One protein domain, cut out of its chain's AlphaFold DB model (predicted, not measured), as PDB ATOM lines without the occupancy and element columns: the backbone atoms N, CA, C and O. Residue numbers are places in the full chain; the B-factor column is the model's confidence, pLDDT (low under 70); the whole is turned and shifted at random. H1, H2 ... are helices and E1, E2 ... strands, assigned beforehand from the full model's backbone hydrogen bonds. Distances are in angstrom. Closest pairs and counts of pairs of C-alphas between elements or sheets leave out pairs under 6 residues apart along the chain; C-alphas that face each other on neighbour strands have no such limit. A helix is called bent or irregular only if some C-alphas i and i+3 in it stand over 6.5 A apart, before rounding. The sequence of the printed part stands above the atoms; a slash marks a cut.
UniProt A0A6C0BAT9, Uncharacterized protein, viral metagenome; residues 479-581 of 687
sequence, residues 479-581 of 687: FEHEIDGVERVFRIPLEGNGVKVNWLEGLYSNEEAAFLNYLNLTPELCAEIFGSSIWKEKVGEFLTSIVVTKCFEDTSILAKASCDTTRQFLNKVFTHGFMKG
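AT A GLANCE: This is residues 479 to 581 of the 687 residues of an uncharacterized protein of viral metagenome (UniProt A0A6C0BAT9). Helix H4 runs through the core, with H1 side by side with it, H6 crossing it and H3 about perpendicular at its first residues. The hairpin E1 and E2 packs by its open end near the last residues of H4, and H2 packs on E2. The printed part has 103 residues, two named strands followed by six named helices, mostly helix, with an antiparallel sheet E1 - E2. It is compact, with a radius of gyration of the C-alphas of 13.3 A and spans of 38 by 31 by 26 A.

HOW THE PARTS SIT: Start at the hairpin of E1, residues 479 to 483, and E2, residues 486 to 491, antiparallel at 150 degrees; N 481 and O 488 are within hydrogen-bond range at 2.8 A. H1, residues 499 to 505, touches H4, residues 535 to 548, at a shallow tilt of 19 degrees, opposite ways; the closest C-alphas, of Trp 503 and Gly 540, are 4.6 A apart. H2, residues 510 to 518, touches no helix; its closest C-alpha to E2 is that of Glu 511, 5.8 A from that of Val 489. H3, residues 523 to 530, touches residues 535 to 539 of H4 alone, about perpendicular at 88 degrees, closest at the C-alphas of Ala 527 and Trp 535, 5.3 A. H6, residues 561 to 579, touches H4 with residues 563 to 569 alone, closest at the C-alphas of Phe 542 and Thr 566, 5.6 A. H5, residues 555 to 559, touches H6 only at the corner, closest at the C-alphas of Leu 558 and Arg 567, 6.8 A. Every O i to N i+4 pair is within hydrogen-bond range in H1, H2, H3 and H4, against 13 of 15 in H6 and 0 of 1 in H5, where 1 of 2 O i to N i+3 pairs is.

IN THESE COORDINATES: Find C-alpha 479 at (220.417, 228.811, 193.662), where E1 begins; E2 is 16.7 A long. H4 runs 19.8 A from C-alpha 535 at (242.216, 221.916, 191.646). H6 runs 26.2 A to C-alpha 579 at (241.857, 203.095, 192.710); it is irregular, with C-alphas 562 and 565 7.7 A apart, and has a kink of 33 degrees near residue 568.

THE WHOLE: Look for the two farthest C-alphas at Gly 496 and Gly 581, 43.2 A apart. The printed part has no cut and no long link; residue 581 alone is under 70 in pLDDT.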
ATOM      1  N   PHE A 479     220.996 230.012 194.248       87.12
ATOM      2  CA  PHE A 479     220.417 228.811 193.662       87.12
ATOM      3  C   PHE A 479     220.253 227.763 194.766       87.12
ATOM      4  O   PHE A 479     221.238 227.292 195.332       87.12
ATOM      5  N   GLU A 480     219.004 227.440 195.089       88.75
ATOM      6  CA  GLU A 480     218.635 226.399 196.051       88.75
ATOM      7  C   GLU A 480     218.370 225.098 195.276       88.75
ATOM      8  O   GLU A 480     217.587 225.099 194.323       88.75
ATOM      9  N   HIS A 481     219.015 223.998 195.666       83.69
ATOM     10  CA  HIS A 481     218.827 222.682 195.050       83.69
ATOM     11  C   HIS A 481     218.735 221.591 196.113       83.69
ATOM     12  O   HIS A 481     219.547 221.543 197.037       83.69
ATOM     13  N   GLU A 482     217.756 220.698 195.986       84.44
ATOM     14  CA  GLU A 482     217.591 219.567 196.898       84.44
ATOM     15  C   GLU A 482     218.490 218.407 196.450       84.44
ATOM     16  O   GLU A 482     218.327 217.854 195.362       84.44
ATOM     17  N   ILE A 483     219.452 218.035 197.295       79.88
ATOM     18  CA  ILE A 483     220.355 216.900 197.066       79.88
ATOM     19  C   ILE A 483     220.185 215.943 198.241       79.88
ATOM     20  O   ILE A 483     220.461 216.305 199.384       79.88
ATOM     21  N   ASP A 484     219.706 214.732 197.956       81.44
ATOM     22  CA  ASP A 484     219.432 213.681 198.946       81.44
ATOM     23  C   ASP A 484     218.490 214.120 200.084       81.44
ATOM     24  O   ASP A 484     218.684 213.772 201.251       81.44
ATOM     25  N   GLY A 485     217.457 214.906 199.763       83.94
ATOM     26  CA  GLY A 485     216.498 215.396 200.758       83.94
ATOM     27  C   GLY A 485     216.996 216.576 201.596       83.94
ATOM     28  O   GLY A 485     216.314 216.986 202.536       83.94
ATOM     29  N   VAL A 486     218.187 217.106 201.297       82.94
ATOM     30  CA  VAL A 486     218.770 218.268 201.976       82.94
ATOM     31  C   VAL A 486     218.858 219.428 200.995       82.94
ATOM     32  O   VAL A 486     219.500 219.327 199.950       82.94
ATOM     33  N   GLU A 487     218.237 220.548 201.351       87.06
ATOM     34  CA  GLU A 487     218.337 221.798 200.603       87.06
ATOM     35  C   GLU A 487     219.769 222.345 200.687       87.06
ATOM     36  O   GLU A 487     220.336 222.512 201.772       87.06
ATOM     37  N   ARG A 488     220.384 222.579 199.528       88.75
ATOM     38  CA  ARG A 488     221.726 223.146 199.381       88.75
ATOM     39  C   ARG A 488     221.622 224.486 198.678       88.75
ATOM     40  O   ARG A 488     220.866 224.618 197.723       88.75
ATOM     41  N   VAL A 489     222.398 225.463 199.135       88.88
ATOM     42  CA  VAL A 489     222.374 226.831 198.612       88.88
ATOM     43  C   VAL A 489     223.716 227.142 197.964       88.88
ATOM     44  O   VAL A 489     224.764 226.947 198.574       88.88
ATOM     45  N   PHE A 490     223.676 227.637 196.733       91.94
ATOM     46  CA  PHE A 490     224.841 228.039 195.953       91.94
ATOM     47  C   PHE A 490     224.678 229.479 195.484       91.94
ATOM     48  O   PHE A 490     223.570 229.907 195.166       91.94
ATOM     49  N   ARG A 491     225.762 230.241 195.364       94.25
ATOM     50  CA  ARG A 491     225.709 231.541 194.680       94.25
ATOM     51  C   ARG A 491     225.667 231.336 193.162       94.25
ATOM     52  O   ARG A 491     226.333 230.454 192.634       94.25
ATOM     53  N   ILE A 492     224.911 232.153 192.433       91.69
ATOM     54  CA  ILE A 492     224.818 232.080 190.968       91.69
ATOM     55  C   ILE A 492     225.961 232.883 190.336       91.69
ATOM     56  O   ILE A 492     226.067 234.084 190.599       91.69
ATOM     57  N   PRO A 493     226.806 232.276 189.482       91.62
ATOM     58  CA  PRO A 493     227.886 232.977 188.799       91.62
ATOM     59  C   PRO A 493     227.350 233.793 187.612       91.62
ATOM     60  O   PRO A 493     227.284 233.297 186.491       91.62
ATOM     61  N   LEU A 494     226.973 235.052 187.853       87.88
ATOM     62  CA  LEU A 494     226.612 236.009 186.801       87.88
ATOM     63  C   LEU A 494     227.840 236.806 186.352       87.88
ATOM     64  O   LEU A 494     228.763 237.046 187.135       87.88
ATOM     65  N   GLU A 495     227.838 237.270 185.103       82.38
ATOM     66  CA  GLU A 495     228.862 238.211 184.646       82.38
ATOM     67  C   GLU A 495     228.866 239.461 185.540       82.38
ATOM     68  O   GLU A 495     227.833 240.085 185.779       82.38
ATOM     69  N   GLY A 496     230.040 239.800 186.078       76.31
ATOM     70  CA  GLY A 496     230.243 240.994 186.902       76.31
ATOM     71  C   GLY A 496     229.976 240.844 188.405       76.31
ATOM     72  O   GLY A 496     230.292 241.775 189.139       76.31
ATOM     73  N   ASN A 497     229.470 239.706 188.902       80.81
ATOM     74  CA  ASN A 497     229.212 239.533 190.344       80.81
ATOM     75  C   ASN A 497     230.358 238.875 191.139       80.81
ATOM     76  O   ASN A 497     230.233 238.680 192.344       80.81
ATOM     77  N   GLY A 498     231.453 238.499 190.470       88.81
ATOM     78  CA  GLY A 498     232.657 237.950 191.103       88.81
ATOM     79  C   GLY A 498     232.543 236.518 191.645       88.81
ATOM     80  O   GLY A 498     233.567 235.932 191.972       88.81
ATOM     81  N   VAL A 499     231.358 235.895 191.678       92.81
ATOM     82  CA  VAL A 499     231.162 234.551 192.268       92.81
ATOM     83  C   VAL A 499     232.029 233.498 191.584       92.81
ATOM     84  O   VAL A 499     232.701 232.719 192.255       92.81
ATOM     85  N   LYS A 500     232.068 233.504 190.245       93.81
ATOM     86  CA  LYS A 500     232.919 232.576 189.491       93.81
ATOM     87  C   LYS A 500     234.397 232.770 189.833       93.81
ATOM     88  O   LYS A 500     235.104 231.786 189.996       93.81
ATOM     89  N   VAL A 501     234.854 234.018 189.956       92.25
ATOM     90  CA  VAL A 501     236.248 234.337 190.307       92.25
ATOM     91  C   VAL A 501     236.570 233.811 191.704       92.25
ATOM     92  O   VAL A 501     237.545 233.085 191.859       92.25
ATOM     93  N   ASN A 502     235.687 234.043 192.677       91.81
ATOM     94  CA  ASN A 502     235.839 233.545 194.045       91.81
ATOM     95  C   ASN A 502     235.996 232.021 194.085       91.81
ATOM     96  O   ASN A 502     236.923 231.505 194.705       91.81
ATOM     97  N   TRP A 503     235.148 231.282 193.368       95.44
ATOM     98  CA  TRP A 503     235.275 229.826 193.310       95.44
ATOM     99  C   TRP A 503     236.576 229.355 192.658       95.44
ATOM    100  O   TRP A 503     237.152 228.368 193.114       95.44
ATOM    101  N   LEU A 504     237.049 230.056 191.621       92.56
ATOM    102  CA  LEU A 504     238.337 229.775 190.975       92.56
ATOM    103  C   LEU A 504     239.530 230.101 191.894       92.56
ATOM    104  O   LEU A 504     240.590 229.491 191.757       92.56
ATOM    105  N   GLU A 505     239.358 231.005 192.860       91.88
ATOM    106  CA  GLU A 505     240.357 231.352 193.882       91.88
ATOM    107  C   GLU A 505     240.281 230.466 195.140       91.88
ATOM    108  O   GLU A 505     241.204 230.465 195.964       91.88
ATOM    109  N   GLY A 506     239.253 229.619 195.246       92.94
ATOM    110  CA  GLY A 506     239.024 228.734 196.389       92.94
ATOM    111  C   GLY A 506     238.259 229.390 197.543       92.94
ATOM    112  O   GLY A 506     238.391 228.944 198.678       92.94
ATOM    113  N   LEU A 507     237.497 230.450 197.261       93.19
ATOM    114  CA  LEU A 507     236.685 231.198 198.219       93.19
ATOM    115  C   LEU A 507     235.208 230.788 198.099       93.19
ATOM    116  O   LEU A 507     234.508 231.146 197.143       93.19
ATOM    117  N   TYR A 508     234.716 230.053 199.094       93.25
ATOM    118  CA  TYR A 508     233.368 229.474 199.120       93.25
ATOM    119  C   TYR A 508     232.523 230.091 200.241       93.25
ATOM    120  O   TYR A 508     233.062 230.515 201.261       93.25
ATOM    121  N   SER A 509     231.199 230.150 200.065       91.44
ATOM    122  CA  SER A 509     230.295 230.436 201.189       91.44
ATOM    123  C   SER A 509     230.259 229.253 202.164       91.44
ATOM    124  O   SER A 509     230.700 228.150 201.831       91.44
ATOM    125  N   ASN A 510     229.699 229.453 203.359       89.06
ATOM    126  CA  ASN A 510     229.558 228.379 204.347       89.06
ATOM    127  C   ASN A 510     228.739 227.200 203.800       89.06
ATOM    128  O   ASN A 510     229.064 226.041 204.046       89.06
ATOM    129  N   GLU A 511     227.694 227.487 203.028       90.88
ATOM    130  CA  GLU A 511     226.796 226.503 202.427       90.88
ATOM    131  C   GLU A 511     227.491 225.730 201.299       90.88
ATOM    132  O   GLU A 511     227.382 224.505 201.224       90.88
ATOM    133  N   GLU A 512     228.266 226.427 200.466       94.56
ATOM    134  CA  GLU A 512     229.068 225.829 199.396       94.56
ATOM    135  C   GLU A 512     230.175 224.934 199.973       94.56
ATOM    136  O   GLU A 512     230.345 223.794 199.539       94.56
ATOM    137  N   ALA A 513     230.878 225.403 201.008       93.56
ATOM    138  CA  ALA A 513     231.878 224.618 201.727       93.56
ATOM    139  C   ALA A 513     231.248 223.399 202.422       93.56
ATOM    140  O   ALA A 513     231.797 222.298 202.369       93.56
ATOM    141  N   ALA A 514     230.065 223.551 203.028       89.12
ATOM    142  CA  ALA A 514     229.318 222.443 203.621       89.12
ATOM    143  C   ALA A 514     228.905 221.398 202.574       89.12
ATOM    144  O   ALA A 514     228.927 220.200 202.862       89.12
ATOM    145  N   PHE A 515     228.567 221.821 201.355       93.75
ATOM    146  CA  PHE A 515     228.303 220.910 200.245       93.75
ATOM    147  C   PHE A 515     229.571 220.182 199.768       93.75
ATOM    148  O   PHE A 515     229.538 218.967 199.580       93.75
ATOM    149  N   LEU A 516     230.705 220.872 199.631       94.88
ATOM    150  CA  LEU A 516     231.973 220.226 199.268       94.88
ATOM    151  C   LEU A 516     232.425 219.217 200.340       94.88
ATOM    152  O   LEU A 516     232.830 218.104 200.004       94.88
ATOM    153  N   ASN A 517     232.261 219.559 201.622       90.12
ATOM    154  CA  ASN A 517     232.469 218.636 202.742       90.12
ATOM    155  C   ASN A 517     231.507 217.439 202.685       90.12
ATOM    156  O   ASN A 517     231.927 216.313 202.926       90.12
ATOM    157  N   TYR A 518     230.233 217.650 202.331       90.44
ATOM    158  CA  TYR A 518     229.261 216.562 202.156       90.44
ATOM    159  C   TYR A 518     229.698 215.562 201.077       90.44
ATOM    160  O   TYR A 518     229.529 214.356 201.242       90.44
ATOM    161  N   LEU A 519     230.324 216.051 200.005       90.31
ATOM    162  CA  LEU A 519     230.924 215.214 198.965       90.31
ATOM    163  C   LEU A 519     232.275 214.591 199.375       90.31
ATOM    164  O   LEU A 519     232.906 213.930 198.550       90.31
ATOM    165  N   ASN A 520     232.728 214.794 200.618       91.88
ATOM    166  CA  ASN A 520     234.057 214.428 201.121       91.88
ATOM    167  C   ASN A 520     235.206 214.963 200.247       91.88
ATOM    168  O   ASN A 520     236.259 214.336 200.138       91.88
ATOM    169  N   LEU A 521     235.011 216.115 199.603       93.81
ATOM    170  CA  LEU A 521     236.042 216.781 198.819       93.81
ATOM    171  C   LEU A 521     236.815 217.710 199.748       93.81
ATOM    172  O   LEU A 521     236.282 218.755 200.083       93.81
ATOM    173  N   THR A 522     238.038 217.372 200.158       94.06
ATOM    174  CA  THR A 522     238.927 218.311 200.879       94.06
ATOM    175  C   THR A 522     239.894 218.996 199.903       94.06
ATOM    176  O   THR A 522     240.116 218.460 198.808       94.06
ATOM    177  N   PRO A 523     240.491 220.155 200.243       95.12
ATOM    178  CA  PRO A 523     241.515 220.787 199.408       95.12
ATOM    179  C   PRO A 523     242.667 219.838 199.050       95.12
ATOM    180  O   PRO A 523     243.105 219.817 197.902       95.12
ATOM    181  N   GLU A 524     243.116 219.006 199.992       93.75
ATOM    182  CA  GLU A 524     244.210 218.043 199.811       93.75
ATOM    183  C   GLU A 524     243.798 216.944 198.836       93.75
ATOM    184  O   GLU A 524     244.554 216.611 197.924       93.75
ATOM    185  N   LEU A 525     242.582 216.410 198.987       93.88
ATOM    186  CA  LEU A 525     242.047 215.396 198.085       93.88
ATOM    187  C   LEU A 525     241.859 215.963 196.672       93.88
ATOM    188  O   LEU A 525     242.237 215.329 195.689       93.88
ATOM    189  N   CYS A 526     241.321 217.175 196.553       95.81
ATOM    190  CA  CYS A 526     241.174 217.864 195.275       95.81
ATOM    191  C   CYS A 526     242.541 218.156 194.632       95.81
ATOM    192  O   CYS A 526     242.718 217.915 193.436       95.81
ATOM    193  N   ALA A 527     243.526 218.616 195.407       96.19
ATOM    194  CA  ALA A 527     244.897 218.829 194.950       96.19
ATOM    195  C   ALA A 527     245.570 217.525 194.505       96.19
ATOM    196  O   ALA A 527     246.335 217.527 193.545       96.19
ATOM    197  N   GLU A 528     245.266 216.409 195.161       94.94
ATOM    198  CA  GLU A 528     245.759 215.084 194.800       94.94
ATOM    199  C   GLU A 528     245.128 214.557 193.499       94.94
ATOM    200  O   GLU A 528     245.839 214.039 192.639       94.94
ATOM    201  N   ILE A 529     243.812 214.729 193.319       95.81
ATOM    202  CA  ILE A 529     243.071 214.256 192.135       95.81
ATOM    203  C   ILE A 529     243.374 215.105 190.897       95.81
ATOM    204  O   ILE A 529     243.541 214.576 189.794       95.81
ATOM    205  N   PHE A 530     243.378 216.429 191.056       96.19
ATOM    206  CA  PHE A 530     243.426 217.376 189.940       96.19
ATOM    207  C   PHE A 530     244.785 218.068 189.792       96.19
ATOM    208  O   PHE A 530     245.050 218.628 188.734       96.19
ATOM    209  N   GLY A 531     245.657 217.999 190.798       96.38
ATOM    210  CA  GLY A 531     246.933 218.711 190.849       96.38
ATOM    211  C   GLY A 531     246.851 219.998 191.677       96.38
ATOM    212  O   GLY A 531     245.894 220.770 191.572       96.38
ATOM    213  N   SER A 532     247.890 220.263 192.476       94.88
ATOM    214  CA  SER A 532     247.947 221.383 193.430       94.88
ATOM    215  C   SER A 532     247.743 222.767 192.801       94.88
ATOM    216  O   SER A 532     247.267 223.668 193.482       94.88
ATOM    217  N   SER A 533     248.072 222.944 191.517       93.81
ATOM    218  CA  SER A 533     247.963 224.230 190.821       93.81
ATOM    219  C   SER A 533     246.604 224.497 190.171       93.81
ATOM    220  O   SER A 533     246.316 225.652 189.882       93.81
ATOM    221  N   ILE A 534     245.784 223.469 189.912       96.56
ATOM    222  CA  ILE A 534     244.544 223.619 189.117       96.56
ATOM    223  C   ILE A 534     243.285 223.095 189.807       96.56
ATOM    224  O   ILE A 534     242.192 223.215 189.258       96.56
ATOM    225  N   TRP A 535     243.389 222.499 190.997       96.19
ATOM    226  CA  TRP A 535     242.216 221.916 191.646       96.19
ATOM    227  C   TRP A 535     241.120 222.952 191.931       96.19
ATOM    228  O   TRP A 535     239.944 222.638 191.761       96.19
ATOM    229  N   LYS A 536     241.492 224.193 192.277       96.25
ATOM    230  CA  LYS A 536     240.545 225.297 192.514       96.25
ATOM    231  C   LYS A 536     239.732 225.618 191.266       96.25
ATOM    232  O   LYS A 536     238.512 225.727 191.334       96.25
ATOM    233  N   GLU A 537     240.404 225.666 190.114       95.88
ATOM    234  CA  GLU A 537     239.761 225.850 188.814       95.88
ATOM    235  C   GLU A 537     238.732 224.744 188.560       95.88
ATOM    236  O   GLU A 537     237.579 225.028 188.241       95.88
ATOM    237  N   LYS A 538     239.109 223.479 188.793       97.31
ATOM    238  CA  LYS A 538     238.217 222.330 188.569       97.31
ATOM    239  C   LYS A 538     237.019 222.313 189.516       97.31
ATOM    240  O   LYS A 538     235.916 221.994 189.076       97.31
ATOM    241  N   VAL A 539     237.204 222.681 190.784       96.75
ATOM    242  CA  VAL A 539     236.098 222.809 191.748       96.75
ATOM    243  C   VAL A 539     235.178 223.973 191.367       96.75
ATOM    244  O   VAL A 539     233.959 223.818 191.391       96.75
ATOM    245  N   GLY A 540     235.721 225.116 190.941       96.12
ATOM    246  CA  GLY A 540     234.912 226.258 190.508       96.12
ATOM    247  C   GLY A 540     234.127 226.006 189.219       96.12
ATOM    248  O   GLY A 540     232.962 226.395 189.118       96.12
ATOM    249  N   GLU A 541     234.712 225.296 188.252       95.25
ATOM    250  CA  GLU A 541     234.009 224.822 187.052       95.25
ATOM    251  C   GLU A 541     232.879 223.848 187.400       95.25
ATOM    252  O   GLU A 541     231.791 223.932 186.826       95.25
ATOM    253  N   PHE A 542     233.111 222.955 188.365       95.75
ATOM    254  CA  PHE A 542     232.107 222.018 188.858       95.75
ATOM    255  C   PHE A 542     230.923 222.733 189.523       95.75
ATOM    256  O   PHE A 542     229.783 222.489 189.130       95.75
ATOM    257  N   LEU A 543     231.173 223.666 190.448       95.31
ATOM    258  CA  LEU A 543     230.117 224.472 191.079       95.31
ATOM    259  C   LEU A 543     229.364 225.333 190.052       95.31
ATOM    260  O   LEU A 543     228.138 225.411 190.084       95.31
ATOM    261  N   THR A 544     230.074 225.899 189.072       94.38
ATOM    262  CA  THR A 544     229.447 226.623 187.952       94.38
ATOM    263  C   THR A 544     228.525 225.713 187.158       94.38
ATOM    264  O   THR A 544     227.400 226.100 186.851       94.38
ATOM    265  N   SER A 545     228.968 224.493 186.852       92.62
ATOM    266  CA  SER A 545     228.128 223.516 186.171       92.62
ATOM    267  C   SER A 545     226.913 223.164 187.029       92.62
ATOM    268  O   SER A 545     225.814 223.214 186.499       92.62
ATOM    269  N   ILE A 546     227.047 222.894 188.332       90.19
ATOM    270  CA  ILE A 546     225.896 222.592 189.210       90.19
ATOM    271  C   ILE A 546     224.811 223.667 189.122       90.19
ATOM    272  O   ILE A 546     223.633 223.339 189.021       90.19
ATOM    273  N   VAL A 547     225.206 224.941 189.144       92.00
ATOM    274  CA  VAL A 547     224.250 226.053 189.188       92.00
ATOM    275  C   VAL A 547     223.673 226.391 187.815       92.00
ATOM    276  O   VAL A 547     222.486 226.674 187.684       92.00
ATOM    277  N   VAL A 548     224.502 226.377 186.770       89.50
ATOM    278  CA  VAL A 548     224.078 226.763 185.413       89.50
ATOM    279  C   VAL A 548     223.368 225.613 184.702       89.50
ATOM    280  O   VAL A 548     222.496 225.827 183.861       89.50
ATOM    281  N   THR A 549     223.747 224.377 185.015       82.00
ATOM    282  CA  THR A 549     223.265 223.186 184.324       82.00
ATOM    283  C   THR A 549     222.382 222.379 185.267       82.00
ATOM    284  O   THR A 549     222.807 221.978 186.344       82.00
ATOM    285  N   LYS A 550     221.151 222.075 184.840       81.75
ATOM    286  CA  LYS A 550     220.156 221.255 185.567       81.75
ATOM    287  C   LYS A 550     220.554 219.770 185.704       81.75
ATOM    288  O   LYS A 550     219.711 218.881 185.755       81.75
ATOM    289  N   CYS A 551     221.849 219.473 185.706       80.25
ATOM    290  CA  CYS A 551     222.407 218.125 185.656       80.25
ATOM    291  C   CYS A 551     222.125 217.298 186.914       80.25
ATOM    292  O   CYS A 551     222.192 216.075 186.852       80.25
ATOM    293  N   PHE A 552     221.795 217.952 188.030       76.88
ATOM    294  CA  PHE A 552     221.454 217.306 189.298       76.88
ATOM    295  C   PHE A 552     219.945 217.271 189.585       76.88
ATOM    296  O   PHE A 552     219.555 216.708 190.602       76.88
ATOM    297  N   GLU A 553     219.098 217.845 188.721       78.38
ATOM    298  CA  GLU A 553     217.633 217.730 188.851       78.38
ATOM    299  C   GLU A 553     217.143 216.333 188.441       78.38
ATOM    300  O   GLU A 553     216.197 215.808 189.018       78.38
ATOM    301  N   ASP A 554     217.810 215.707 187.469       75.25
ATOM    302  CA  ASP A 554     217.504 214.350 187.030       75.25
ATOM    303  C   ASP A 554     218.795 213.638 186.611       75.25
ATOM    304  O   ASP A 554     219.490 214.039 185.678       75.25
ATOM    305  N   THR A 555     219.106 212.539 187.301       72.31
ATOM    306  CA  THR A 555     220.281 211.699 187.020       72.31
ATOM    307  C   THR A 555     220.336 211.189 185.575       72.31
ATOM    308  O   THR A 555     221.427 210.949 185.060       72.31
ATOM    309  N   SER A 556     219.197 211.087 184.876       75.31
ATOM    310  CA  SER A 556     219.140 210.740 183.452       75.31
ATOM    311  C   SER A 556     219.749 211.829 182.555       75.31
ATOM    312  O   SER A 556     220.302 211.545 181.489       75.31
ATOM    313  N   ILE A 557     219.724 213.086 183.014       77.50
ATOM    314  CA  ILE A 557     220.249 214.259 182.309       77.50
ATOM    315  C   ILE A 557     221.773 214.311 182.389       77.50
ATOM    316  O   ILE A 557     222.390 214.898 181.499       77.50
ATOM    317  N   LEU A 558     222.403 213.626 183.352       79.75
ATOM    318  CA  LEU A 558     223.864 213.543 183.440       79.75
ATOM    319  C   LEU A 558     224.505 213.006 182.158       79.75
ATOM    320  O   LEU A 558     225.684 213.273 181.950       79.75
ATOM    321  N   ALA A 559     223.766 212.307 181.289       80.69
ATOM    322  CA  ALA A 559     224.229 211.834 179.983       80.69
ATOM    323  C   ALA A 559     224.232 212.908 178.871       80.69
ATOM    324  O   ALA A 559     224.811 212.679 177.810       80.69
ATOM    325  N   LYS A 560     223.609 214.078 179.076       86.44
ATOM    326  CA  LYS A 560     223.612 215.171 178.090       86.44
ATOM    327  C   LYS A 560     224.988 215.837 178.017       86.44
ATOM    328  O   LYS A 560     225.667 215.980 179.031       86.44
ATOM    329  N   ALA A 561     225.348 216.327 176.830       87.75
ATOM    330  CA  ALA A 561     226.614 217.030 176.588       87.75
ATOM    331  C   ALA A 561     226.808 218.254 177.506       87.75
ATOM    332  O   ALA A 561     227.916 218.545 177.942       87.75
ATOM    333  N   SER A 562     225.718 218.930 177.891       84.50
ATOM    334  CA  SER A 562     225.750 220.045 178.847       84.50
ATOM    335  C   SER A 562     226.268 219.657 180.239       84.50
ATOM    336  O   SER A 562     226.657 220.534 180.999       84.50
ATOM    337  N   CYS A 563     226.281 218.365 180.579       91.69
ATOM    338  CA  CYS A 563     226.736 217.837 181.866       91.69
ATOM    339  C   CYS A 563     228.147 217.238 181.814       91.69
ATOM    340  O   CYS A 563     228.580 216.630 182.794       91.69
ATOM    341  N   ASP A 564     228.871 217.367 180.698       91.00
ATOM    342  CA  ASP A 564     230.170 216.714 180.518       91.00
ATOM    343  C   ASP A 564     231.205 217.180 181.550       91.00
ATOM    344  O   ASP A 564     231.909 216.342 182.109       91.00
ATOM    345  N   THR A 565     231.248 218.475 181.881       90.75
ATOM    346  CA  THR A 565     232.151 219.022 182.911       90.75
ATOM    347  C   THR A 565     231.882 218.399 184.281       90.75
ATOM    348  O   THR A 565     232.799 217.885 184.923       90.75
ATOM    349  N   THR A 566     230.612 218.361 184.695       92.56
ATOM    350  CA  THR A 566     230.178 217.707 185.940       92.56
ATOM    351  C   THR A 566     230.536 216.221 185.942       92.56
ATOM    352  O   THR A 566     231.119 215.717 186.901       92.56
ATOM    353  N   ARG A 567     230.242 215.510 184.847       93.25
ATOM    354  CA  ARG A 567     230.498 214.069 184.723       93.25
ATOM    355  C   ARG A 567     231.991 213.755 184.781       93.25
ATOM    356  O   ARG A 567     232.391 212.823 185.470       93.25
ATOM    357  N   GLN A 568     232.821 214.528 184.083       93.50
ATOM    358  CA  GLN A 568     234.277 214.368 184.090       93.50
ATOM    359  C   GLN A 568     234.867 214.630 185.477       93.50
ATOM    360  O   GLN A 568     235.733 213.869 185.915       93.50
ATOM    361  N   PHE A 569     234.384 215.666 186.170       95.75
ATOM    362  CA  PHE A 569     234.789 215.967 187.540       95.75
ATOM    363  C   PHE A 569     234.468 214.795 188.475       95.75
ATOM    364  O   PHE A 569     235.377 214.226 189.081       95.75
ATOM    365  N   LEU A 570     233.201 214.364 188.515       92.88
ATOM    366  CA  LEU A 570     232.755 213.256 189.365       92.88
ATOM    367  C   LEU A 570     233.494 211.955 189.038       92.88
ATOM    368  O   LEU A 570     233.980 211.288 189.945       92.88
ATOM    369  N   ASN A 571     233.657 211.613 187.758       92.31
ATOM    370  CA  ASN A 571     234.367 210.398 187.357       92.31
ATOM    371  C   ASN A 571     235.818 210.382 187.844       92.31
ATOM    372  O   ASN A 571     236.297 209.325 188.254       92.31
ATOM    373  N   LYS A 572     236.523 211.520 187.828       95.00
ATOM    374  CA  LYS A 572     237.887 211.604 188.370       95.00
ATOM    375  C   LYS A 572     237.908 211.400 189.883       95.00
ATOM    376  O   LYS A 572     238.724 210.614 190.358       95.00
ATOM    377  N   VAL A 573     236.984 212.032 190.610       93.44
ATOM    378  CA  VAL A 573     236.837 211.856 192.064       93.44
ATOM    379  C   VAL A 573     236.539 210.397 192.411       93.44
ATOM    380  O   VAL A 573     237.257 209.793 193.209       93.44
ATOM    381  N   PHE A 574     235.543 209.795 191.757       89.31
ATOM    382  CA  PHE A 574     235.172 208.397 191.971       89.31
ATOM    383  C   PHE A 574     236.311 207.441 191.612       89.31
ATOM    384  O   PHE A 574     236.665 206.591 192.423       89.31
ATOM    385  N   THR A 575     236.922 207.587 190.431       91.12
ATOM    386  CA  THR A 575     238.022 206.708 189.989       91.12
ATOM    387  C   THR A 575     239.185 206.757 190.967       91.12
ATOM    388  O   THR A 575     239.754 205.721 191.296       91.12
ATOM    389  N   HIS A 576     239.518 207.944 191.470       90.75
ATOM    390  CA  HIS A 576     240.568 208.100 192.461       90.75
ATOM    391  C   HIS A 576     240.218 207.409 193.794       90.75
ATOM    392  O   HIS A 576     241.048 206.679 194.339       90.75
ATOM    393  N   GLY A 577     238.977 207.563 194.276       82.50
ATOM    394  CA  GLY A 577     238.474 206.858 195.461       82.50
ATOM    395  C   GLY A 577     238.507 205.330 195.316       82.50
ATOM    396  O   GLY A 577     238.955 204.639 196.226       82.50
ATOM    397  N   PHE A 578     238.122 204.804 194.148       78.38
ATOM    398  CA  PHE A 578     238.168 203.367 193.844       78.38
ATOM    399  C   PHE A 578     239.600 202.826 193.695       78.38
ATOM    400  O   PHE A 578     239.906 201.750 194.204       78.38
ATOM    401  N   MET A 579     240.489 203.551 193.009       76.50
ATOM    402  CA  MET A 579     241.857 203.095 192.710       76.50
ATOM    403  C   MET A 579     242.763 203.063 193.943       76.50
ATOM    404  O   MET A 579     243.683 202.249 193.999       76.50
ATOM    405  N   LYS A 580     242.527 203.927 194.939       73.75
ATOM    406  CA  LYS A 580     243.368 203.970 196.143       73.75
ATOM    407  C   LYS A 580     243.055 202.904 197.187       73.75
ATOM    408  O   LYS A 580     243.782 202.847 198.176       73.75
ATOM    409  N   GLY A 581     242.042 202.055 196.986       52.16
ATOM    410  CA  GLY A 581     241.814 200.851 197.800       52.16
ATOM    411  C   GLY A 581     241.700 201.088 199.311       52.16
ATOM    412  O   GLY A 581     241.796 200.140 200.084       52.16
TER     413      GLY A 581